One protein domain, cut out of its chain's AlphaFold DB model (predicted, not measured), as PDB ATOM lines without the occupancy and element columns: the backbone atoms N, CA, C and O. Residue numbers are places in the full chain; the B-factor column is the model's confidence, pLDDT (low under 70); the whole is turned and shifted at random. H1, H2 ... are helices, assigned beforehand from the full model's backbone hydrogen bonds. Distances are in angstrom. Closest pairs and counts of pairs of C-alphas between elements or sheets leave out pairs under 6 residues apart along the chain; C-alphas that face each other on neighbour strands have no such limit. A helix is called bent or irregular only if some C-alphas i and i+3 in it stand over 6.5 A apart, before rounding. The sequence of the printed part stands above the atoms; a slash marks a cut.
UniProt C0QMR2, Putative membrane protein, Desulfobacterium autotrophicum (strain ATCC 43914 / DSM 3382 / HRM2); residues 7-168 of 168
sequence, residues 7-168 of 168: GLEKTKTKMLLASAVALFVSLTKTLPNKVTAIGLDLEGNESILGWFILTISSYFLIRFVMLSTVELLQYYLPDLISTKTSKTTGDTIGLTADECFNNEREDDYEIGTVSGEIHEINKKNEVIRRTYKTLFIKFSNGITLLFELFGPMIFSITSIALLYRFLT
ATOM      1  N   GLY A   7     -14.629 -16.903 -12.176       78.38
ATOM      2  CA  GLY A   7     -16.028 -16.917 -11.752       78.38
ATOM      3  C   GLY A   7     -16.483 -15.590 -11.137       78.38
ATOM      4  O   GLY A   7     -17.599 -15.133 -11.430       78.38
ATOM      5  N   LEU A   8     -15.631 -14.953 -10.325       83.62
ATOM      6  CA  LEU A   8     -15.914 -13.639  -9.755       83.62
ATOM      7  C   LEU A   8     -15.889 -12.560 -10.837       83.62
ATOM      8  O   LEU A   8     -16.810 -11.748 -10.885       83.62
ATOM      9  N   GLU A   9     -14.938 -12.603 -11.770       85.88
ATOM     10  CA  GLU A   9     -14.890 -11.666 -12.899       85.88
ATOM     11  C   GLU A   9     -16.134 -11.736 -13.792       85.88
ATOM     12  O   GLU A   9     -16.752 -10.713 -14.098       85.88
ATOM     13  N   LYS A  10     -16.570 -12.943 -14.167       87.69
ATOM     14  CA  LYS A  10     -17.802 -13.125 -14.954       87.69
ATOM     15  C   LYS A  10     -19.024 -12.575 -14.221       87.69
ATOM     16  O   LYS A  10     -19.924 -12.013 -14.848       87.69
ATOM     17  N   THR A  11     -19.071 -12.746 -12.903       86.75
ATOM     18  CA  THR A  11     -20.173 -12.244 -12.070       86.75
ATOM     19  C   THR A  11     -20.107 -10.723 -11.927       86.75
ATOM     20  O   THR A  11     -21.136 -10.071 -12.091       86.75
ATOM     21  N   LYS A  12     -18.910 -10.152 -11.736       89.56
ATOM     22  CA  LYS A  12     -18.621  -8.708 -11.705       89.56
ATOM     23  C   LYS A  12     -19.169  -8.021 -12.950       89.56
ATOM     24  O   LYS A  12     -19.959  -7.091 -12.837       89.56
ATOM     25  N   THR A  13     -18.827  -8.519 -14.136       89.00
ATOM     26  CA  THR A  13     -19.267  -7.929 -15.410       89.00
ATOM     27  C   THR A  13     -20.786  -7.974 -15.566       89.00
ATOM     28  O   THR A  13     -21.398  -6.973 -15.933       89.00
ATOM     29  N   LYS A  14     -21.423  -9.106 -15.236       88.69
ATOM     30  CA  LYS A  14     -22.891  -9.236 -15.279       88.69
ATOM     31  C   LYS A  14     -23.577  -8.302 -14.284       88.69
ATOM     32  O   LYS A  14     -24.565  -7.665 -14.635       88.69
ATOM     33  N   MET A  15     -23.035  -8.193 -13.073       90.81
ATOM     34  CA  MET A  15     -23.542  -7.293 -12.040       90.81
ATOM     35  C   MET A  15     -23.400  -5.829 -12.459       90.81
ATOM     36  O   MET A  15     -24.351  -5.068 -12.305       90.81
ATOM     37  N   LEU A  16     -22.255  -5.431 -13.020       91.25
ATOM     38  CA  LEU A  16     -22.023  -4.071 -13.505       91.25
ATOM     39  C   LEU A  16     -22.958  -3.713 -14.660       91.25
ATOM     40  O   LEU A  16     -23.532  -2.631 -14.644       91.25
ATOM     41  N   LEU A  17     -23.172  -4.625 -15.612       90.25
ATOM     42  CA  LEU A  17     -24.145  -4.431 -16.691       90.25
ATOM     43  C   LEU A  17     -25.566  -4.268 -16.141       90.25
ATOM     44  O   LEU A  17     -26.249  -3.314 -16.500       90.25
ATOM     45  N   ALA A  18     -25.996  -5.151 -15.235       87.88
ATOM     46  CA  ALA A  18     -27.309  -5.052 -14.603       87.88
ATOM     47  C   ALA A  18     -27.468  -3.735 -13.823       87.88
ATOM     48  O   ALA A  18     -28.482  -3.055 -13.952       87.88
ATOM     49  N   SER A  19     -26.430  -3.328 -13.090       88.62
ATOM     50  CA  SER A  19     -26.398  -2.078 -12.323       88.62
ATOM     51  C   SER A  19     -26.410  -0.848 -13.232       88.62
ATOM     52  O   SER A  19     -27.088   0.127 -12.935       88.62
ATOM     53  N   ALA A  20     -25.716  -0.888 -14.371       88.94
ATOM     54  CA  ALA A  20     -25.743   0.183 -15.363       88.94
ATOM     55  C   ALA A  20     -27.133   0.327 -15.997       88.94
ATOM     56  O   ALA A  20     -27.618   1.445 -16.145       88.94
ATOM     57  N   VAL A  21     -27.800  -0.790 -16.309       87.12
ATOM     58  CA  VAL A  21     -29.187  -0.790 -16.799       87.12
ATOM     59  C   VAL A  21     -30.138  -0.237 -15.734       87.12
ATOM     60  O   VAL A  21     -30.933   0.650 -16.035       87.12
ATOM     61  N   ALA A  22     -30.027  -0.697 -14.485       86.94
ATOM     62  CA  ALA A  22     -30.833  -0.200 -13.370       86.94
ATOM     63  C   ALA A  22     -30.633   1.308 -13.142       86.94
ATOM     64  O   ALA A  22     -31.603   2.056 -13.014       86.94
ATOM     65  N   LEU A  23     -29.378   1.766 -13.158       88.38
ATOM     66  CA  LEU A  23     -29.026   3.176 -13.023       88.38
ATOM     67  C   LEU A  23     -29.600   3.999 -14.181       88.38
ATOM     68  O   LEU A  23     -30.215   5.034 -13.937       88.38
ATOM     69  N   PHE A  24     -29.449   3.528 -15.420       88.62
ATOM     70  CA  PHE A  24     -29.978   4.198 -16.606       88.62
ATOM     71  C   PHE A  24     -31.494   4.388 -16.513       88.62
ATOM     72  O   PHE A  24     -31.958   5.518 -16.627       88.62
ATOM     73  N   VAL A  25     -32.242   3.323 -16.203       86.50
ATOM     74  CA  VAL A  25     -33.704   3.380 -16.019       86.50
ATOM     75  C   VAL A  25     -34.085   4.349 -14.897       86.50
ATOM     76  O   VAL A  25     -35.001   5.155 -15.051       86.50
ATOM     77  N   SER A  26     -33.358   4.324 -13.775       85.38
ATOM     78  CA  SER A  26     -33.632   5.227 -12.650       85.38
ATOM     79  C   SER A  26     -33.378   6.705 -12.985       85.38
ATOM     80  O   SER A  26     -34.105   7.580 -12.516       85.38
ATOM     81  N   LEU A  27     -32.366   6.992 -13.814       85.81
ATOM     82  CA  LEU A  27     -32.002   8.346 -14.233       85.81
ATOM     83  C   LEU A  27     -32.950   8.886 -15.299       85.81
ATOM     84  O   LEU A  27     -33.343  10.050 -15.230       85.81
ATOM     85  N   THR A  28     -33.324   8.058 -16.276       86.31
ATOM     86  CA  THR A  28     -34.240   8.466 -17.347       86.31
ATOM     87  C   THR A  28     -35.684   8.544 -16.868       86.31
ATOM     88  O   THR A  28     -36.497   9.190 -17.524       86.31
ATOM     89  N   LYS A  29     -36.000   7.915 -15.722       79.44
ATOM     90  CA  LYS A  29     -37.356   7.784 -15.167       79.44
ATOM     91  C   LYS A  29     -38.355   7.206 -16.172       79.44
ATOM     92  O   LYS A  29     -39.549   7.484 -16.105       79.44
ATOM     93  N   THR A  30     -37.857   6.420 -17.118       78.06
ATOM     94  CA  THR A  30     -38.643   5.815 -18.187       78.06
ATOM     95  C   THR A  30     -38.307   4.340 -18.264       78.06
ATOM     96  O   THR A  30     -37.145   3.946 -18.378       78.06
ATOM     97  N   LEU A  31     -39.345   3.515 -18.178       78.19
ATOM     98  CA  LEU A  31     -39.245   2.084 -18.415       78.19
ATOM     99  C   LEU A  31     -39.429   1.843 -19.918       78.19
ATOM    100  O   LEU A  31     -40.220   2.536 -20.552       78.19
ATOM    101  N   PRO A  32     -38.684   0.918 -20.536       68.88
ATOM    102  CA  PRO A  32     -38.906   0.603 -21.936       68.88
ATOM    103  C   PRO A  32     -40.248  -0.121 -22.098       68.88
ATOM    104  O   PRO A  32     -40.441  -1.213 -21.569       68.88
ATOM    105  N   ASN A  33     -41.151   0.472 -22.878       63.28
ATOM    106  CA  ASN A  33     -42.513  -0.045 -23.075       63.28
ATOM    107  C   ASN A  33     -42.548  -1.328 -23.916       63.28
ATOM    108  O   ASN A  33     -43.519  -2.077 -23.868       63.28
ATOM    109  N   LYS A  34     -41.485  -1.591 -24.691       60.25
ATOM    110  CA  LYS A  34     -41.353  -2.776 -25.547       60.25
ATOM    111  C   LYS A  34     -39.968  -3.377 -25.383       60.25
ATOM    112  O   LYS A  34     -38.973  -2.785 -25.797       60.25
ATOM    113  N   VAL A  35     -39.902  -4.573 -24.802       63.56
ATOM    114  CA  VAL A  35     -38.672  -5.372 -24.759       63.56
ATOM    115  C   VAL A  35     -38.743  -6.385 -25.896       63.56
ATOM    116  O   VAL A  35     -39.094  -7.551 -25.712       63.56
ATOM    117  N   THR A  36     -38.406  -5.934 -27.105       57.84
ATOM    118  CA  THR A  36     -38.423  -6.762 -28.325       57.84
ATOM    119  C   THR A  36     -37.526  -7.996 -28.227       57.84
ATOM    120  O   THR A  36     -37.809  -8.996 -28.874       57.84
ATOM    121  N   ALA A  37     -36.497  -7.974 -27.373       57.44
ATOM    122  CA  ALA A  37     -35.607  -9.113 -27.151       57.44
ATOM    123  C   ALA A  37     -36.279 -10.325 -26.470       57.44
ATOM    124  O   ALA A  37     -35.781 -11.437 -26.609       57.44
ATOM    125  N   ILE A  38     -37.382 -10.128 -25.734       60.62
ATOM    126  CA  ILE A  38     -38.086 -11.202 -25.002       60.62
ATOM    127  C   ILE A  38     -39.515 -11.407 -25.553       60.62
ATOM    128  O   ILE A  38     -40.217 -12.326 -25.145       60.62
ATOM    129  N   GLY A  39     -39.956 -10.585 -26.516       58.94
ATOM    130  CA  GLY A  39     -41.311 -10.670 -27.078       58.94
ATOM    131  C   GLY A  39     -42.417 -10.310 -26.076       58.94
ATOM    132  O   GLY A  39     -43.568 -10.685 -26.272       58.94
ATOM    133  N   LEU A  40     -42.063  -9.607 -24.998       59.44
ATOM    134  CA  LEU A  40     -42.988  -9.122 -23.978       59.44
ATOM    135  C   LEU A  40     -43.481  -7.727 -24.375       59.44
ATOM    136  O   LEU A  40     -42.707  -6.765 -24.359       59.44
ATOM    137  N   ASP A  41     -44.762  -7.640 -24.733       63.66
ATOM    138  CA  ASP A  41     -45.479  -6.370 -24.840       63.66
ATOM    139  C   ASP A  41     -46.020  -6.019 -23.450       63.66
ATOM    140  O   ASP A  41     -46.776  -6.787 -22.852       63.66
ATOM    141  N   LEU A  42     -45.539  -4.911 -22.890       63.72
ATOM    142  CA  LEU A  42     -45.786  -4.511 -21.501       63.72
ATOM    143  C   LEU A  42     -46.629  -3.236 -21.423       63.72
ATOM    144  O   LEU A  42     -46.641  -2.575 -20.383       63.72
ATOM    145  N   GLU A  43     -47.340  -2.895 -22.503       61.88
ATOM    146  CA  GLU A  43     -48.298  -1.788 -22.523       61.88
ATOM    147  C   GLU A  43     -49.261  -1.899 -21.321       61.88
ATOM    148  O   GLU A  43     -50.052  -2.834 -21.205       61.88
ATOM    149  N   GLY A  44     -49.146  -0.953 -20.381       64.69
ATOM    150  CA  GLY A  44     -49.965  -0.882 -19.166       64.69
ATOM    151  C   GLY A  44     -49.399  -1.568 -17.915       64.69
ATOM    152  O   GLY A  44     -50.004  -1.444 -16.853       64.69
ATOM    153  N   ASN A  45     -48.248  -2.253 -17.989       74.56
ATOM    154  CA  ASN A  45     -47.645  -2.943 -16.837       74.56
ATOM    155  C   ASN A  45     -46.128  -2.726 -16.695       74.56
ATOM    156  O   ASN A  45     -45.376  -3.600 -16.261       74.56
ATOM    157  N   GLU A  46     -45.675  -1.523 -17.044       77.06
ATOM    158  CA  GLU A  46     -44.271  -1.093 -16.998       77.06
ATOM    159  C   GLU A  46     -43.638  -1.282 -15.603       77.06
ATOM    160  O   GLU A  46     -42.465  -1.644 -15.492       77.06
ATOM    161  N   SER A  47     -44.422  -1.125 -14.528       79.75
ATOM    162  CA  SER A  47     -43.958  -1.323 -13.146       79.75
ATOM    163  C   SER A  47     -43.405  -2.735 -12.906       79.75
ATOM    164  O   SER A  47     -42.358  -2.885 -12.270       79.75
ATOM    165  N   ILE A  48     -44.029  -3.776 -13.477       82.75
ATOM    166  CA  ILE A  48     -43.557  -5.165 -13.336       82.75
ATOM    167  C   ILE A  48     -42.155  -5.335 -13.923       82.75
ATOM    168  O   ILE A  48     -41.327  -6.036 -13.339       82.75
ATOM    169  N   LEU A  49     -41.854  -4.665 -15.039       82.88
ATOM    170  CA  LEU A  49     -40.524  -4.714 -15.643       82.88
ATOM    171  C   LEU A  49     -39.465  -4.102 -14.724       82.88
ATOM    172  O   LEU A  49     -38.372  -4.650 -14.587       82.88
ATOM    173  N   GLY A  50     -39.792  -2.997 -14.058       84.00
ATOM    174  CA  GLY A  50     -38.895  -2.380 -13.087       84.00
ATOM    175  C   GLY A  50     -38.606  -3.298 -11.898       84.00
ATOM    176  O   GLY A  50     -37.442  -3.499 -11.549       84.00
ATOM    177  N   TRP A  51     -39.636  -3.934 -11.330       87.38
ATOM    178  CA  TRP A  51     -39.472  -4.927 -10.259       87.38
ATOM    179  C   TRP A  51     -38.670  -6.155 -10.705       87.38
ATOM    180  O   TRP A  51     -37.863  -6.685  -9.935       87.38
ATOM    181  N   PHE A  52     -38.828  -6.585 -11.957       86.38
ATOM    182  CA  PHE A  52     -38.031  -7.658 -12.548       86.38
ATOM    183  C   PHE A  52     -36.543  -7.283 -12.650       86.38
ATOM    184  O   PHE A  52     -35.685  -8.039 -12.185       86.38
ATOM    185  N   ILE A  53     -36.229  -6.094 -13.180       87.50
ATOM    186  CA  ILE A  53     -34.853  -5.572 -13.260       87.50
ATOM    187  C   ILE A  53     -34.243  -5.448 -11.860       87.50
ATOM    188  O   ILE A  53     -33.085  -5.827 -11.655       87.50
ATOM    189  N   LEU A  54     -35.024  -4.971 -10.888       89.00
ATOM    190  CA  LEU A  54     -34.604  -4.842  -9.495       89.00
ATOM    191  C   LEU A  54     -34.268  -6.208  -8.885       89.00
ATOM    192  O   LEU A  54     -33.209  -6.372  -8.278       89.00
ATOM    193  N   THR A  55     -35.124  -7.207  -9.104       88.69
ATOM    194  CA  THR A  55     -34.939  -8.570  -8.584       88.69
ATOM    195  C   THR A  55     -33.687  -9.226  -9.165       88.69
ATOM    196  O   THR A  55     -32.868  -9.771  -8.425       88.69
ATOM    197  N   ILE A  56     -33.488  -9.133 -10.483       88.81
ATOM    198  CA  ILE A  56     -32.303  -9.693 -11.147       88.81
ATOM    199  C   ILE A  56     -31.024  -8.988 -10.694       88.81
ATOM    200  O   ILE A  56     -30.025  -9.651 -10.406       88.81
ATOM    201  N   SER A  57     -31.048  -7.658 -10.597       88.62
ATOM    202  CA  SER A  57     -29.902  -6.878 -10.117       88.62
ATOM    203  C   SER A  57     -29.529  -7.263  -8.684       88.62
ATOM    204  O   SER A  57     -28.359  -7.501  -8.395       88.62
ATOM    205  N   SER A  58     -30.528  -7.421  -7.808       89.62
ATOM    206  CA  SER A  58     -30.328  -7.873  -6.428       89.62
ATOM    207  C   SER A  58     -29.742  -9.288  -6.356       89.62
ATOM    208  O   SER A  58     -28.790  -9.525  -5.613       89.62
ATOM    209  N   TYR A  59     -30.223 -10.217  -7.188       91.88
ATOM    210  CA  TYR A  59     -29.663 -11.567  -7.272       91.88
ATOM    211  C   TYR A  59     -28.178 -11.561  -7.665       91.88
ATOM    212  O   TYR A  59     -27.366 -12.243  -7.032       91.88
ATOM    213  N   PHE A  60     -27.795 -10.776  -8.680       90.25
ATOM    214  CA  PHE A  60     -26.389 -10.665  -9.073       90.25
ATOM    215  C   PHE A  60     -25.525 -10.034  -7.979       90.25
ATOM    216  O   PHE A  60     -24.410 -10.508  -7.769       90.25
ATOM    217  N   LEU A  61     -26.048  -9.043  -7.250       90.25
ATOM    218  CA  LEU A  61     -25.365  -8.451  -6.101       90.25
ATOM    219  C   LEU A  61     -25.113  -9.485  -4.997       90.25
ATOM    220  O   LEU A  61     -23.979  -9.631  -4.548       90.25
ATOM    221  N   ILE A  62     -26.133 -10.248  -4.594       90.62
ATOM    222  CA  ILE A  62     -25.997 -11.286  -3.559       90.62
ATOM    223  C   ILE A  62     -24.972 -12.340  -3.986       90.62
ATOM    224  O   ILE A  62     -24.097 -12.723  -3.206       90.62
ATOM    225  N   ARG A  63     -25.043 -12.792  -5.243       89.81
ATOM    226  CA  ARG A  63     -24.096 -13.770  -5.786       89.81
ATOM    227  C   ARG A  63     -22.664 -13.236  -5.785       89.81
ATOM    228  O   ARG A  63     -21.747 -13.977  -5.437       89.81
ATOM    229  N   PHE A  64     -22.475 -11.976  -6.171       89.31
ATOM    230  CA  PHE A  64     -21.172 -11.322  -6.135       89.31
ATOM    231  C   PHE A  64     -20.638 -11.260  -4.701       89.31
ATOM    232  O   PHE A  64     -19.537 -11.737  -4.463       89.31
ATOM    233  N   VAL A  65     -21.445 -10.808  -3.734       89.38
ATOM    234  CA  VAL A  65     -21.070 -10.755  -2.308       89.38
ATOM    235  C   VAL A  65     -20.624 -12.124  -1.786       89.38
ATOM    236  O   VAL A  65     -19.598 -12.213  -1.112       89.38
ATOM    237  N   MET A  66     -21.349 -13.200  -2.114       88.75
ATOM    238  CA  MET A  66     -20.976 -14.551  -1.684       88.75
ATOM    239  C   MET A  66     -19.613 -14.978  -2.243       88.75
ATOM    240  O   MET A  66     -18.752 -15.412  -1.480       88.75
ATOM    241  N   LEU A  67     -19.396 -14.827  -3.555       86.62
ATOM    242  CA  LEU A  67     -18.129 -15.197  -4.199       86.62
ATOM    243  C   LEU A  67     -16.965 -14.336  -3.694       86.62
ATOM    244  O   LEU A  67     -15.913 -14.862  -3.341       86.62
ATOM    245  N   SER A  68     -17.188 -13.028  -3.576       85.94
ATOM    246  CA  SER A  68     -16.238 -12.071  -3.012       85.94
ATOM    247  C   SER A  68     -15.821 -12.435  -1.590       85.94
ATOM    248  O   SER A  68     -14.642 -12.361  -1.261       85.94
ATOM    249  N   THR A  69     -16.764 -12.859  -0.745       85.38
ATOM    250  CA  THR A  69     -16.470 -13.239   0.645       85.38
ATOM    251  C   THR A  69     -15.570 -14.473   0.707       85.38
ATOM    252  O   THR A  69     -14.644 -14.514   1.517       85.38
ATOM    253  N   VAL A  70     -15.800 -15.461  -0.164       85.75
ATOM    254  CA  VAL A  70     -14.968 -16.672  -0.246       85.75
ATOM    255  C   VAL A  70     -13.539 -16.339  -0.679       85.75
ATOM    256  O   VAL A  70     -12.597 -16.813  -0.047       85.75
ATOM    257  N   GLU A  71     -13.359 -15.503  -1.702       83.12
ATOM    258  CA  GLU A  71     -12.020 -15.076  -2.135       83.12
ATOM    259  C   GLU A  71     -11.291 -14.268  -1.061       83.12
ATOM    260  O   GLU A  71     -10.102 -14.475  -0.817       83.12
ATOM    261  N   LEU A  72     -12.011 -13.390  -0.361       82.94
ATOM    262  CA  LEU A  72     -11.446 -12.606   0.730       82.94
ATOM    263  C   LEU A  72     -10.973 -13.523   1.869       82.94
ATOM    264  O   LEU A  72      -9.861 -13.372   2.367       82.94
ATOM    265  N   LEU A  73     -11.766 -14.537   2.220       82.69
ATOM    266  CA  LEU A  73     -11.373 -15.581   3.172       82.69
ATOM    267  C   LEU A  73     -10.119 -16.339   2.725       82.69
ATOM    268  O   LEU A  73      -9.221 -16.533   3.540       82.69
ATOM    269  N   GLN A  74     -10.024 -16.733   1.451       81.00
ATOM    270  CA  GLN A  74      -8.833 -17.400   0.911       81.00
ATOM    271  C   GLN A  74      -7.591 -16.506   0.985       81.00
ATOM    272  O   GLN A  74      -6.514 -16.983   1.335       81.00
ATOM    273  N   TYR A  75      -7.745 -15.208   0.719       80.12
ATOM    274  CA  TYR A  75      -6.653 -14.243   0.808       80.12
ATOM    275  C   TYR A  75      -6.147 -14.048   2.247       80.12
ATOM    276  O   TYR A  75      -4.941 -13.969   2.471       80.12
ATOM    277  N   TYR A  76      -7.049 -14.006   3.232       78.75
ATOM    278  CA  TYR A  76      -6.681 -13.866   4.647       78.75
ATOM    279  C   TYR A  76      -6.267 -15.185   5.314       78.75
ATOM    280  O   TYR A  76      -5.649 -15.160   6.379       78.75
ATOM    281  N   LEU A  77      -6.563 -16.334   4.701       78.69
ATOM    282  CA  LEU A  77      -6.217 -17.660   5.214       78.69
ATOM    283  C   LEU A  77      -4.726 -17.819   5.583       78.69
ATOM    284  O   LEU A  77      -4.464 -18.243   6.708       78.69
ATOM    285  N   PRO A  78      -3.738 -17.482   4.725       75.50
ATOM    286  CA  PRO A  78      -2.324 -17.620   5.079       75.50
ATOM    287  C   PRO A  78      -1.905 -16.713   6.242       75.50
ATOM    288  O   PRO A  78      -1.145 -17.154   7.099       75.50
ATOM    289  N   ASP A  79      -2.426 -15.484   6.326       75.62
ATOM    290  CA  ASP A  79      -2.138 -14.575   7.445       75.62
ATOM    291  C   ASP A  79      -2.767 -15.101   8.756       75.62
ATOM    292  O   ASP A  79      -2.137 -15.046   9.817       75.62
ATOM    293  N   LEU A  80      -3.968 -15.690   8.699       73.06
ATOM    294  CA  LEU A  80      -4.627 -16.338   9.842       73.06
ATOM    295  C   LEU A  80      -3.884 -17.595  10.311       73.06
ATOM    296  O   LEU A  80      -3.722 -17.792  11.519       73.06
ATOM    297  N   ILE A  81      -3.427 -18.431   9.371       77.69
ATOM    298  CA  ILE A  81      -2.612 -19.613   9.669       77.69
ATOM    299  C   ILE A  81      -1.299 -19.162  10.299       77.69
ATOM    300  O   ILE A  81      -1.011 -19.597  11.407       77.69
ATOM    301  N   SER A  82      -0.579 -18.229   9.668       72.88
ATOM    302  CA  SER A  82       0.690 -17.677  10.160       72.88
ATOM    303  C   SER A  82       0.574 -17.145  11.593       72.88
ATOM    304  O   SER A  82       1.386 -17.474  12.456       72.88
ATOM    305  N   THR A  83      -0.500 -16.407  11.888       73.50
ATOM    306  CA  THR A  83      -0.767 -15.857  13.227       73.50
ATOM    307  C   THR A  83      -0.996 -16.941  14.284       73.50
ATOM    308  O   THR A  83      -0.685 -16.737  15.459       73.50
ATOM    309  N   LYS A  84      -1.564 -18.091  13.900       72.44
ATOM    310  CA  LYS A  84      -1.741 -19.229  14.811       72.44
ATOM    311  C   LYS A  84      -0.486 -20.091  14.911       72.44
ATOM    312  O   LYS A  84      -0.165 -20.528  16.010       72.44
ATOM    313  N   THR A  85       0.222 -20.309  13.807       73.44
ATOM    314  CA  THR A  85       1.429 -21.143  13.763       73.44
ATOM    315  C   THR A  85       2.646 -20.467  14.378       73.44
ATOM    316  O   THR A  85       3.525 -21.166  14.862       73.44
ATOM    317  N   SER A  86       2.699 -19.131  14.429       65.94
ATOM    318  CA  SER A  86       3.790 -18.399  15.097       65.94
ATOM    319  C   SER A  86       3.858 -18.662  16.603       65.94
ATOM    320  O   SER A  86       4.911 -18.513  17.212       65.94
ATOM    321  N   LYS A  87       2.743 -19.087  17.205       70.50
ATOM    322  CA  LYS A  87       2.651 -19.465  18.621       70.50
ATOM    323  C   LYS A  87       2.817 -20.964  18.856       70.50
ATOM    324  O   LYS A  87       2.756 -21.400  20.001       70.50
ATOM    325  N   THR A  88       2.975 -21.753  17.797       74.38
ATOM    326  CA  THR A  88       3.196 -23.190  17.923       74.38
ATOM    327  C   THR A  88       4.647 -23.431  18.318       74.38
ATOM    328  O   THR A  88       5.571 -23.075  17.586       74.38
ATOM    329  N   THR A  89       4.839 -24.036  19.484       75.38
ATOM    330  CA  THR A  89       6.136 -24.491  19.990       75.38
ATOM    331  C   THR A  89       6.358 -25.954  19.625       75.38
ATOM    332  O   THR A  89       5.409 -26.737  19.628       75.38
ATOM    333  N   GLY A  90       7.597 -26.339  19.322       72.25
ATOM    334  CA  GLY A  90       7.942 -27.748  19.116       72.25
ATOM    335  C   GLY A  90       7.864 -28.556  20.417       72.25
ATOM    336  O   GLY A  90       8.295 -28.078  21.464       72.25
ATOM    337  N   ASP A  91       7.375 -29.795  20.349       68.69
ATOM    338  CA  ASP A  91       7.136 -30.643  21.533       68.69
ATOM    339  C   ASP A  91       8.415 -31.094  22.262       68.69
ATOM    340  O   ASP A  91       8.367 -31.488  23.425       68.69
ATOM    341  N   THR A  92       9.570 -31.053  21.596       68.94
ATOM    342  CA  THR A  92      10.849 -31.526  22.147       68.94
ATOM    343  C   THR A  92      11.640 -30.449  22.878       68.94
ATOM    344  O   THR A  92      12.209 -30.726  23.929       68.94
ATOM    345  N   ILE A  93      11.710 -29.235  22.324       70.56
ATOM    346  CA  ILE A  93      12.575 -28.150  22.831       70.56
ATOM    347  C   ILE A  93      11.743 -26.947  23.303       70.56
ATOM    348  O   ILE A  93      12.264 -26.036  23.935       70.56
ATOM    349  N   GLY A  94      10.436 -26.923  23.018       73.56
ATOM    350  CA  GLY A  94       9.545 -25.831  23.413       73.56
ATOM    351  C   GLY A  94       9.788 -24.513  22.673       73.56
ATOM    352  O   GLY A  94       9.187 -23.510  23.034       73.56
ATOM    353  N   LEU A  95      10.645 -24.503  21.648       73.88
ATOM    354  CA  LEU A  95      10.959 -23.310  20.864       73.88
ATOM    355  C   LEU A  95       9.913 -23.077  19.776       73.88
ATOM    356  O   LEU A  95       9.402 -24.019  19.158       73.88
ATOM    357  N   THR A  96       9.610 -21.808  19.533       75.19
ATOM    358  CA  THR A  96       8.811 -21.365  18.388       75.19
ATOM    359  C   THR A  96       9.647 -21.341  17.107       75.19
ATOM    360  O   THR A  96      10.879 -21.291  17.139       75.19
ATOM    361  N   ALA A  97       8.983 -21.355  15.947       71.94
ATOM    362  CA  ALA A  97       9.667 -21.312  14.652       71.94
ATOM    363  C   ALA A  97      10.605 -20.093  14.519       71.94
ATOM    364  O   ALA A  97      11.720 -20.232  14.020       71.94
ATOM    365  N   ASP A  98      10.190 -18.922  15.014       68.38
ATOM    366  CA  ASP A  98      11.009 -17.702  14.984       68.38
ATOM    367  C   ASP A  98      12.241 -17.789  15.901       68.38
ATOM    368  O   ASP A  98      13.306 -17.282  15.549       68.38
ATOM    369  N   GLU A  99      12.131 -18.461  17.049       66.12
ATOM    370  CA  GLU A  99      13.259 -18.679  17.965       66.12
ATOM    371  C   GLU A  99      14.284 -19.656  17.380       66.12
ATOM    372  O   GLU A  99      15.484 -19.408  17.477       66.12
ATOM    373  N   CYS A 100      13.838 -20.718  16.697       65.69
ATOM    374  CA  CYS A 100      14.739 -21.623  15.977       65.69
ATOM    375  C   CYS A 100      15.501 -20.896  14.859       65.69
ATOM    376  O   CYS A 100      16.721 -21.011  14.765       65.69
ATOM    377  N   PHE A 101      14.807 -20.088  14.048       67.00
ATOM    378  CA  PHE A 101      15.448 -19.334  12.968       67.00
ATOM    379  C   PHE A 101      16.386 -18.229  13.455       67.00
ATOM    380  O   PHE A 101      17.269 -17.832  12.698       67.00
ATOM    381  N   ASN A 102      16.196 -17.691  14.659       61.88
ATOM    382  CA  ASN A 102      17.119 -16.713  15.230       61.88
ATOM    383  C   ASN A 102      18.343 -17.379  15.874       61.88
ATOM    384  O   ASN A 102      19.436 -16.840  15.735       61.88
ATOM    385  N   ASN A 103      18.184 -18.557  16.487       56.50
ATOM    386  CA  ASN A 103      19.288 -19.282  17.127       56.50
ATOM    387  C   ASN A 103      20.232 -19.978  16.130       56.50
ATOM    388  O   ASN A 103      21.420 -20.081  16.403       56.50
ATOM    389  N   GLU A 104      19.757 -20.406  14.955       55.09
ATOM    390  CA  GLU A 104      20.636 -20.945  13.896       55.09
ATOM    391  C   GLU A 104      21.439 -19.864  13.139       55.09
ATOM    392  O   GLU A 104      22.235 -20.195  12.268       55.09
ATOM    393  N   ARG A 105      21.226 -18.566  13.413       53.81
ATOM    394  CA  ARG A 105      21.779 -17.440  12.625       53.81
ATOM    395  C   ARG A 105      22.957 -16.704  13.269       53.81
ATOM    396  O   ARG A 105      23.351 -15.653  12.744       53.81
ATOM    397  N   GLU A 106      23.500 -17.211  14.370       57.47
ATOM    398  CA  GLU A 106      24.813 -16.796  14.875       57.47
ATOM    399  C   GLU A 106      25.901 -17.550  14.101       57.47
ATOM    400  O   GLU A 106      26.503 -18.503  14.582       57.47
ATOM    401  N   ASP A 107      26.112 -17.140  12.850       58.78
ATOM    402  CA  ASP A 107      27.323 -17.503  12.123       58.78
ATOM    403  C   ASP A 107      28.526 -16.828  12.804       58.78
ATOM    404  O   ASP A 107      28.480 -15.639  13.135       58.78
ATOM    405  N   ASP A 108      29.591 -17.607  12.985       59.50
ATOM    406  CA  ASP A 108      30.843 -17.330  13.708       59.50
ATOM    407  C   ASP A 108      31.703 -16.240  13.011       59.50
ATOM    408  O   ASP A 108      32.827 -16.469  12.562       59.50
ATOM    409  N   TYR A 109      31.148 -15.040  12.812       60.66
ATOM    410  CA  TYR A 109      31.844 -13.905  12.202       60.66
ATOM    411  C   TYR A 109      32.601 -13.086  13.258       60.66
ATOM    412  O   TYR A 109      32.062 -12.771  14.317       60.66
ATOM    413  N   GLU A 110      33.838 -12.676  12.947       61.03
ATOM    414  CA  GLU A 110      34.653 -11.813  13.816       61.03
ATOM    415  C   GLU A 110      33.997 -10.440  14.034       61.03
ATOM    416  O   GLU A 110      34.100  -9.515  13.215       61.03
ATOM    417  N   ILE A 111      33.335 -10.314  15.183       64.75
ATOM    418  CA  ILE A 111      32.738  -9.081  15.693       64.75
ATOM    419  C   ILE A 111      33.851  -8.038  15.896       64.75
ATOM    420  O   ILE A 111      34.844  -8.301  16.573       64.75
ATOM    421  N   GLY A 112      33.685  -6.843  15.317       68.12
ATOM    422  CA  GLY A 112      34.629  -5.723  15.457       68.12
ATOM    423  C   GLY A 112      35.618  -5.525  14.298       68.12
ATOM    424  O   GLY A 112      36.488  -4.657  14.385       68.12
ATOM    425  N   THR A 113      35.493  -6.279  13.200       78.38
ATOM    426  CA  THR A 113      36.252  -6.047  11.956       78.38
ATOM    427  C   THR A 113      35.448  -5.232  10.936       78.38
ATOM    428  O   THR A 113      34.224  -5.324  10.869       78.38
ATOM    429  N   VAL A 114      36.132  -4.471  10.068       79.69
ATOM    430  CA  VAL A 114      35.491  -3.704   8.971       79.69
ATOM    431  C   VAL A 114      34.670  -4.614   8.043       79.69
ATOM    432  O   VAL A 114      33.616  -4.217   7.547       79.69
ATOM    433  N   SER A 115      35.124  -5.851   7.824       77.38
ATOM    434  CA  SER A 115      34.398  -6.878   7.066       77.38
ATOM    435  C   SER A 115      33.116  -7.344   7.760       77.38
ATOM    436  O   SER A 115      32.102  -7.515   7.082       77.38
ATOM    437  N   GLY A 116      33.141  -7.510   9.088       79.38
ATOM    438  CA  GLY A 116      31.958  -7.851   9.885       79.38
ATOM    439  C   GLY A 116      30.900  -6.747   9.846       79.38
ATOM    440  O   GLY A 116      29.735  -7.019   9.558       79.38
ATOM    441  N   GLU A 117      31.318  -5.488  10.006       80.25
ATOM    442  CA  GLU A 117      30.432  -4.313   9.942       80.25
ATOM    443  C   GLU A 117      29.729  -4.185   8.578       80.25
ATOM    444  O   GLU A 117      28.516  -3.977   8.499       80.25
ATOM    445  N   ILE A 118      30.461  -4.371   7.471       84.25
ATOM    446  CA  ILE A 118      29.879  -4.336   6.116       84.25
ATOM    447  C   ILE A 118      28.861  -5.467   5.917       84.25
ATOM    448  O   ILE A 118      27.819  -5.259   5.284       84.25
ATOM    449  N   HIS A 119      29.133  -6.658   6.453       80.06
ATOM    450  CA  HIS A 119      28.201  -7.778   6.384       80.06
ATOM    451  C   HIS A 119      26.912  -7.487   7.168       80.06
ATOM    452  O   HIS A 119      25.811  -7.692   6.646       80.06
ATOM    453  N   GLU A 120      27.024  -6.926   8.374       80.75
ATOM    454  CA  GLU A 120      25.871  -6.555   9.195       80.75
ATOM    455  C   GLU A 120      25.022  -5.455   8.537       80.75
ATOM    456  O   GLU A 120      23.790  -5.544   8.512       80.75
ATOM    457  N   ILE A 121      25.661  -4.452   7.923       83.38
ATOM    458  CA  ILE A 121      24.980  -3.397   7.156       83.38
ATOM    459  C   ILE A 121      24.219  -3.992   5.968       83.38
ATOM    460  O   ILE A 121      23.047  -3.666   5.762       83.38
ATOM    461  N   ASN A 122      24.837  -4.892   5.199       83.56
ATOM    462  CA  ASN A 122      24.170  -5.544   4.071       83.56
ATOM    463  C   ASN A 122      22.983  -6.400   4.528       83.56
ATOM    464  O   ASN A 122      21.914  -6.335   3.920       83.56
ATOM    465  N   LYS A 123      23.122  -7.121   5.645       80.81
ATOM    466  CA  LYS A 123      22.038  -7.903   6.256       80.81
ATOM    467  C   LYS A 123      20.880  -7.006   6.708       80.81
ATOM    468  O   LYS A 123      19.727  -7.283   6.373       80.81
ATOM    469  N   LYS A 124      21.163  -5.889   7.392       82.81
ATOM    470  CA  LYS A 124      20.149  -4.884   7.771       82.81
ATOM    471  C   LYS A 124      19.451  -4.303   6.539       82.81
ATOM    472  O   LYS A 124      18.223  -4.235   6.507       82.81
ATOM    473  N   ASN A 125      20.208  -3.965   5.497       85.75
ATOM    474  CA  ASN A 125      19.662  -3.461   4.238       85.75
ATOM    475  C   ASN A 125      18.770  -4.489   3.531       85.75
ATOM    476  O   ASN A 125      17.729  -4.121   2.984       85.75
ATOM    477  N   GLU A 126      19.116  -5.777   3.568       82.69
ATOM    478  CA  GLU A 126      18.252  -6.833   3.040       82.69
ATOM    479  C   GLU A 126      16.940  -6.956   3.808       82.69
ATOM    480  O   GLU A 126      15.883  -7.066   3.183       82.69
ATOM    481  N   VAL A 127      16.982  -6.914   5.143       81.00
ATOM    482  CA  VAL A 127      15.772  -6.953   5.978       81.00
ATOM    483  C   VAL A 127      14.876  -5.761   5.658       81.00
ATOM    484  O   VAL A 127      13.693  -5.947   5.377       81.00
ATOM    485  N   ILE A 128      15.443  -4.553   5.593       82.94
ATOM    486  CA  ILE A 128      14.718  -3.337   5.207       82.94
ATOM    487  C   ILE A 128      14.085  -3.517   3.820       82.94
ATOM    488  O   ILE A 128      12.879  -3.320   3.655       82.94
ATOM    489  N   ARG A 129      14.857  -3.970   2.827       83.81
ATOM    490  CA  ARG A 129      14.372  -4.198   1.458       83.81
ATOM    491  C   ARG A 129      13.234  -5.218   1.410       83.81
ATOM    492  O   ARG A 129      12.260  -5.003   0.684       83.81
ATOM    493  N   ARG A 130      13.328  -6.315   2.169       79.19
ATOM    494  CA  ARG A 130      12.266  -7.327   2.273       79.19
ATOM    495  C   ARG A 130      11.013  -6.728   2.903       79.19
ATOM    496  O   ARG A 130       9.937  -6.892   2.338       79.19
ATOM    497  N   THR A 131      11.144  -5.971   3.989       79.19
ATOM    498  CA  THR A 131      10.016  -5.309   4.660       79.19
ATOM    499  C   THR A 131       9.298  -4.329   3.735       79.19
ATOM    500  O   THR A 131       8.080  -4.419   3.592       79.19
ATOM    501  N   TYR A 132      10.026  -3.454   3.034       81.81
ATOM    502  CA  TYR A 132       9.426  -2.529   2.066       81.81
ATOM    503  C   TYR A 132       8.756  -3.257   0.900       81.81
ATOM    504  O   TYR A 132       7.654  -2.883   0.501       81.81
ATOM    505  N   LYS A 133       9.373  -4.323   0.378       83.19
ATOM    506  CA  LYS A 133       8.774  -5.138  -0.686       83.19
ATOM    507  C   LYS A 133       7.471  -5.789  -0.217       83.19
ATOM    508  O   LYS A 133       6.478  -5.745  -0.938       83.19
ATOM    509  N   THR A 134       7.450  -6.348   0.990       79.56
ATOM    510  CA  THR A 134       6.249  -6.956   1.580       79.56
ATOM    511  C   THR A 134       5.163  -5.917   1.831       79.56
ATOM    512  O   THR A 134       4.009  -6.153   1.478       79.56
ATOM    513  N   LEU A 135       5.518  -4.753   2.380       77.44
ATOM    514  CA  LEU A 135       4.585  -3.650   2.601       77.44
ATOM    515  C   LEU A 135       3.970  -3.178   1.281       77.44
ATOM    516  O   LEU A 135       2.755  -3.041   1.190       77.44
ATOM    517  N   PHE A 136       4.795  -2.996   0.249       84.25
ATOM    518  CA  PHE A 136       4.335  -2.618  -1.083       84.25
ATOM    519  C   PHE A 136       3.376  -3.656  -1.674       84.25
ATOM    520  O   PHE A 136       2.324  -3.289  -2.190       84.25
ATOM    521  N   ILE A 137       3.693  -4.950  -1.562       83.31
ATOM    522  CA  ILE A 137       2.814  -6.029  -2.039       83.31
ATOM    523  C   ILE A 137       1.482  -6.021  -1.280       83.31
ATOM    524  O   ILE A 137       0.430  -6.095  -1.912       83.31
ATOM    525  N   LYS A 138       1.505  -5.889   0.054       79.12
ATOM    526  CA  LYS A 138       0.288  -5.821   0.880       79.12
ATOM    527  C   LYS A 138      -0.564  -4.604   0.530       79.12
ATOM    528  O   LYS A 138      -1.773  -4.735   0.374       79.12
ATOM    529  N   PHE A 139       0.065  -3.444   0.368       79.31
ATOM    530  CA  PHE A 139      -0.607  -2.202   0.000       79.31
ATOM    531  C   PHE A 139      -1.227  -2.278  -1.397       79.31
ATOM    532  O   PHE A 139      -2.406  -1.977  -1.561       79.31
ATOM    533  N   SER A 140      -0.459  -2.745  -2.386       82.31
ATOM    534  CA  SER A 140      -0.924  -2.930  -3.764       82.31
ATOM    535  C   SER A 140      -2.116  -3.887  -3.827       82.31
ATOM    536  O   SER A 140      -3.170  -3.516  -4.335       82.31
ATOM    537  N   ASN A 141      -2.012  -5.065  -3.199       81.31
ATOM    538  CA  ASN A 141      -3.130  -6.005  -3.116       81.31
ATOM    539  C   ASN A 141      -4.344  -5.399  -2.390       81.31
ATOM    540  O   ASN A 141      -5.473  -5.661  -2.788       81.31
ATOM    541  N   GLY A 142      -4.130  -4.594  -1.343       79.94
ATOM    542  CA  GLY A 142      -5.201  -3.909  -0.615       79.94
ATOM    543  C   GLY A 142      -5.950  -2.894  -1.480       79.94
ATOM    544  O   GLY A 142      -7.178  -2.857  -1.451       79.94
ATOM    545  N   ILE A 143      -5.230  -2.120  -2.297       81.25
ATOM    546  CA  ILE A 143      -5.833  -1.212  -3.283       81.25
ATOM    547  C   ILE A 143      -6.617  -2.001  -4.331       81.25
ATOM    548  O   ILE A 143      -7.758  -1.645  -4.620       81.25
ATOM    549  N   THR A 144      -6.037  -3.070  -4.880       82.88
ATOM    550  CA  THR A 144      -6.724  -3.937  -5.846       82.88
ATOM    551  C   THR A 144      -8.024  -4.479  -5.255       82.88
ATOM    552  O   THR A 144      -9.074  -4.317  -5.864       82.88
ATOM    553  N   LEU A 145      -7.998  -4.997  -4.024       80.88
ATOM    554  CA  LEU A 145      -9.193  -5.449  -3.303       80.88
ATOM    555  C   LEU A 145     -10.227  -4.330  -3.130       80.88
ATOM    556  O   LEU A 145     -11.421  -4.548  -3.336       80.88
ATOM    557  N   LEU A 146      -9.782  -3.123  -2.776       81.56
ATOM    558  CA  LEU A 146     -10.666  -1.979  -2.589       81.56
ATOM    559  C   LEU A 146     -11.417  -1.628  -3.882       81.56
ATOM    560  O   LEU A 146     -12.639  -1.492  -3.874       81.56
ATOM    561  N   PHE A 147     -10.716  -1.533  -5.010       82.75
ATOM    562  CA  PHE A 147     -11.342  -1.139  -6.272       82.75
ATOM    563  C   PHE A 147     -12.077  -2.279  -6.979       82.75
ATOM    564  O   PHE A 147     -13.162  -2.051  -7.508       82.75
ATOM    565  N   GLU A 148     -11.535  -3.496  -6.977       82.31
ATOM    566  CA  GLU A 148     -12.134  -4.623  -7.697       82.31
ATOM    567  C   GLU A 148     -13.325  -5.241  -6.964       82.31
ATOM    568  O   GLU A 148     -14.231  -5.766  -7.615       82.31
ATOM    569  N   LEU A 149     -13.357  -5.150  -5.631       82.88
ATOM    570  CA  LEU A 149     -14.408  -5.745  -4.810       82.88
ATOM    571  C   LEU A 149     -15.433  -4.703  -4.350       82.88
ATOM    572  O   LEU A 149     -16.630  -4.848  -4.605       82.88
ATOM    573  N   PHE A 150     -14.981  -3.628  -3.693       86.12
ATOM    574  CA  PHE A 150     -15.902  -2.646  -3.112       86.12
ATOM    575  C   PHE A 150     -16.471  -1.687  -4.156       86.12
ATOM    576  O   PHE A 150     -17.636  -1.311  -4.045       86.12
ATOM    577  N   GLY A 151     -15.705  -1.332  -5.192       87.19
ATOM    578  CA  GLY A 151     -16.169  -0.448  -6.267       87.19
ATOM    579  C   GLY A 151     -17.475  -0.932  -6.920       87.19
ATOM    580  O   GLY A 151     -18.488  -0.228  -6.841       87.19
ATOM    581  N   PRO A 152     -17.504  -2.146  -7.505       88.75
ATOM    582  CA  PRO A 152     -18.713  -2.713  -8.097       88.75
ATOM    583  C   PRO A 152     -19.859  -2.857  -7.094       88.75
ATOM    584  O   PRO A 152     -21.012  -2.615  -7.446       88.75
ATOM    585  N   MET A 153     -19.557  -3.220  -5.845       90.00
ATOM    586  CA  MET A 153     -20.566  -3.395  -4.800       90.00
ATOM    587  C   MET A 153     -21.272  -2.074  -4.470       90.00
ATOM    588  O   MET A 153     -22.500  -2.018  -4.492       90.00
ATOM    589  N   ILE A 154     -20.511  -0.998  -4.236       91.75
ATOM    590  CA  ILE A 154     -21.057   0.337  -3.957       91.75
ATOM    591  C   ILE A 154     -21.894   0.821  -5.142       91.75
ATOM    592  O   ILE A 154     -23.017   1.281  -4.945       91.75
ATOM    593  N   PHE A 155     -21.383   0.673  -6.368       92.19
ATOM    594  CA  PHE A 155     -22.105   1.056  -7.584       92.19
ATOM    595  C   PHE A 155     -23.421   0.283  -7.757       92.19
ATOM    596  O   PHE A 155     -24.449   0.850  -8.122       92.19
ATOM    597  N   SER A 156     -23.415  -1.016  -7.462       90.88
ATOM    598  CA  SER A 156     -24.617  -1.836  -7.567       90.88
ATOM    599  C   SER A 156     -25.655  -1.460  -6.509       90.88
ATOM    600  O   SER A 156     -26.818  -1.246  -6.848       90.88
ATOM    601  N   ILE A 157     -25.236  -1.265  -5.255       92.44
ATOM    602  CA  ILE A 157     -26.121  -0.836  -4.162       92.44
ATOM    603  C   ILE A 157     -26.772   0.513  -4.478       92.44
ATOM    604  O   ILE A 157     -27.985   0.654  -4.317       92.44
ATOM    605  N   THR A 158     -26.005   1.498  -4.955       92.25
ATOM    606  CA  THR A 158     -26.562   2.812  -5.308       92.25
ATOM    607  C   THR A 158     -27.532   2.716  -6.483       92.25
ATOM    608  O   THR A 158     -28.599   3.326  -6.425       92.25
ATOM    609  N   SER A 159     -27.229   1.904  -7.502       90.38
ATOM    610  CA  SER A 159     -28.131   1.693  -8.642       90.38
ATOM    611  C   SER A 159     -29.463   1.052  -8.232       90.38
ATOM    612  O   SER A 159     -30.526   1.530  -8.626       90.38
ATOM    613  N   ILE A 160     -29.424   0.029  -7.370       91.25
ATOM    614  CA  ILE A 160     -30.617  -0.653  -6.856       91.25
ATOM    615  C   ILE A 160     -31.425   0.296  -5.968       91.25
ATOM    616  O   ILE A 160     -32.646   0.351  -6.091       91.25
ATOM    617  N   ALA A 161     -30.766   1.076  -5.107       91.94
ATOM    618  CA  ALA A 161     -31.436   2.037  -4.234       91.94
ATOM    619  C   ALA A 161     -32.159   3.139  -5.027       91.94
ATOM    620  O   ALA A 161     -33.278   3.518  -4.676       91.94
ATOM    621  N   LEU A 162     -31.546   3.644  -6.101       90.81
ATOM    622  CA  LEU A 162     -32.175   4.622  -6.990       90.81
ATOM    623  C   LEU A 162     -33.344   4.015  -7.769       90.81
ATOM    624  O   LEU A 162     -34.400   4.637  -7.847       90.81
ATOM    625  N   LEU A 163     -33.188   2.795  -8.290       89.38
ATOM    626  CA  LEU A 163     -34.266   2.097  -8.988       89.38
ATOM    627  C   LEU A 163     -35.455   1.816  -8.056       89.38
ATOM    628  O   LEU A 163     -36.599   2.035  -8.439       89.38
ATOM    629  N   TYR A 164     -35.196   1.402  -6.814       90.31
ATOM    630  CA  TYR A 164     -36.231   1.185  -5.799       90.31
ATOM    631  C   TYR A 164     -37.012   2.468  -5.484       90.31
ATOM    632  O   TYR A 164     -38.239   2.445  -5.432       90.31
ATOM    633  N   ARG A 165     -36.308   3.600  -5.334       88.56
ATOM    634  CA  ARG A 165     -36.925   4.925  -5.142       88.56
ATOM    635  C   ARG A 165     -37.724   5.413  -6.343       88.56
ATOM    636  O   ARG A 165     -38.563   6.281  -6.180       88.56
ATOM    637  N   PHE A 166     -37.407   4.940  -7.541       87.12
ATOM    638  CA  PHE A 166     -38.176   5.261  -8.737       87.12
ATOM    639  C   PHE A 166     -39.446   4.402  -8.846       87.12
ATOM    640  O   PHE A 166     -40.452   4.869  -9.368       87.12
ATOM    641  N   LEU A 167     -39.402   3.161  -8.351       84.56
ATOM    642  CA  LEU A 167     -40.527   2.219  -8.392       84.56
ATOM    643  C   LEU A 167     -41.554   2.404  -7.266       84.56
ATOM    644  O   LEU A 167     -42.650   1.852  -7.378       84.56
ATOM    645  N   THR A 168     -41.186   3.122  -6.202       84.19
ATOM    646  CA  THR A 168     -42.039   3.434  -5.041       84.19
ATOM    647  C   THR A 168     -42.507   4.878  -5.118       84.19
ATOM    648  O   THR A 168     -43.716   5.111  -4.911       84.19
TER     649      THR A 168
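What this domain is: This is residues 7 to 168 of the 168 residues of the protein "Putative membrane protein" of Desulfobacterium autotrophicum (strain ATCC 43914 / DSM 3382 / HRM2) (UniProt C0QMR2). This is a long, thin frame: H4 runs along nearly its whole length, and at one end its last part packs with H1 and H2a in a three-helix bundle. From that bundle H2 and H4 open as a narrow V, and the loose stretch with short H3 bridges its wide end. The printed part has 162 residues with four named helices, H1 to H4 in order, and no named strand; the class is all helix. It is extended, a rod with a radius of gyration of the C-alphas of 27.9 A, spanning 91 by 38 by 26 A.

Where its parts are: Find C-alpha 7 at (-16.028, -16.917, -11.752); there H1 begins, residues 7 to 28, 31.7 A long. H2, residues 46 to 85, was assigned as one helix by its hydrogen bonds but is bent, with C-alphas 75 and 78 7.0 A apart: arm H2a, residues 46 to 75, is 43.6 A long, and arm H2b holds residues 78 to 85. H3 is residues 97 to 103. H4, residues 114 to 167, runs 78.2 A to C-alpha 167 at (-40.527, 2.219, -8.392).

How they stand to each other: Look first at the bundle of H1, H2a and H4, up and down, each running against the one before. H1 and H2a, a helical hairpin, touch, closest at the C-alphas of Met 15 and Phe 60, 5.3 A, at a shallow tilt of 33 degrees, only just short of steep. H4 touches H2a with residues 149 to 167 alone, closest at the C-alphas of Leu 54 and Ile 160, 6.4 A, opposite ways at a shallow tilt of 17 degrees. H4 touches H1 with residues 152 to 166 alone, closest at the C-alphas of Leu 23 and Ser 159, 4.7 A, at a steep tilt of 43 degrees. H2b and H3 touch no helix. Every O i to N i+4 pair is within hydrogen-bond range in H1, H2a, H2b and H3; in H4 47 of 50 are.

The domain as a whole: The farthest C-alphas, Gly 44 and Thr 113, are 91.8 A apart. The printed part has no cut; the links H1 to H2 and H2 to H3 are long. Confidence is under 70 at residues 32 to 44, 86, 91 to 92 and 98 to 112.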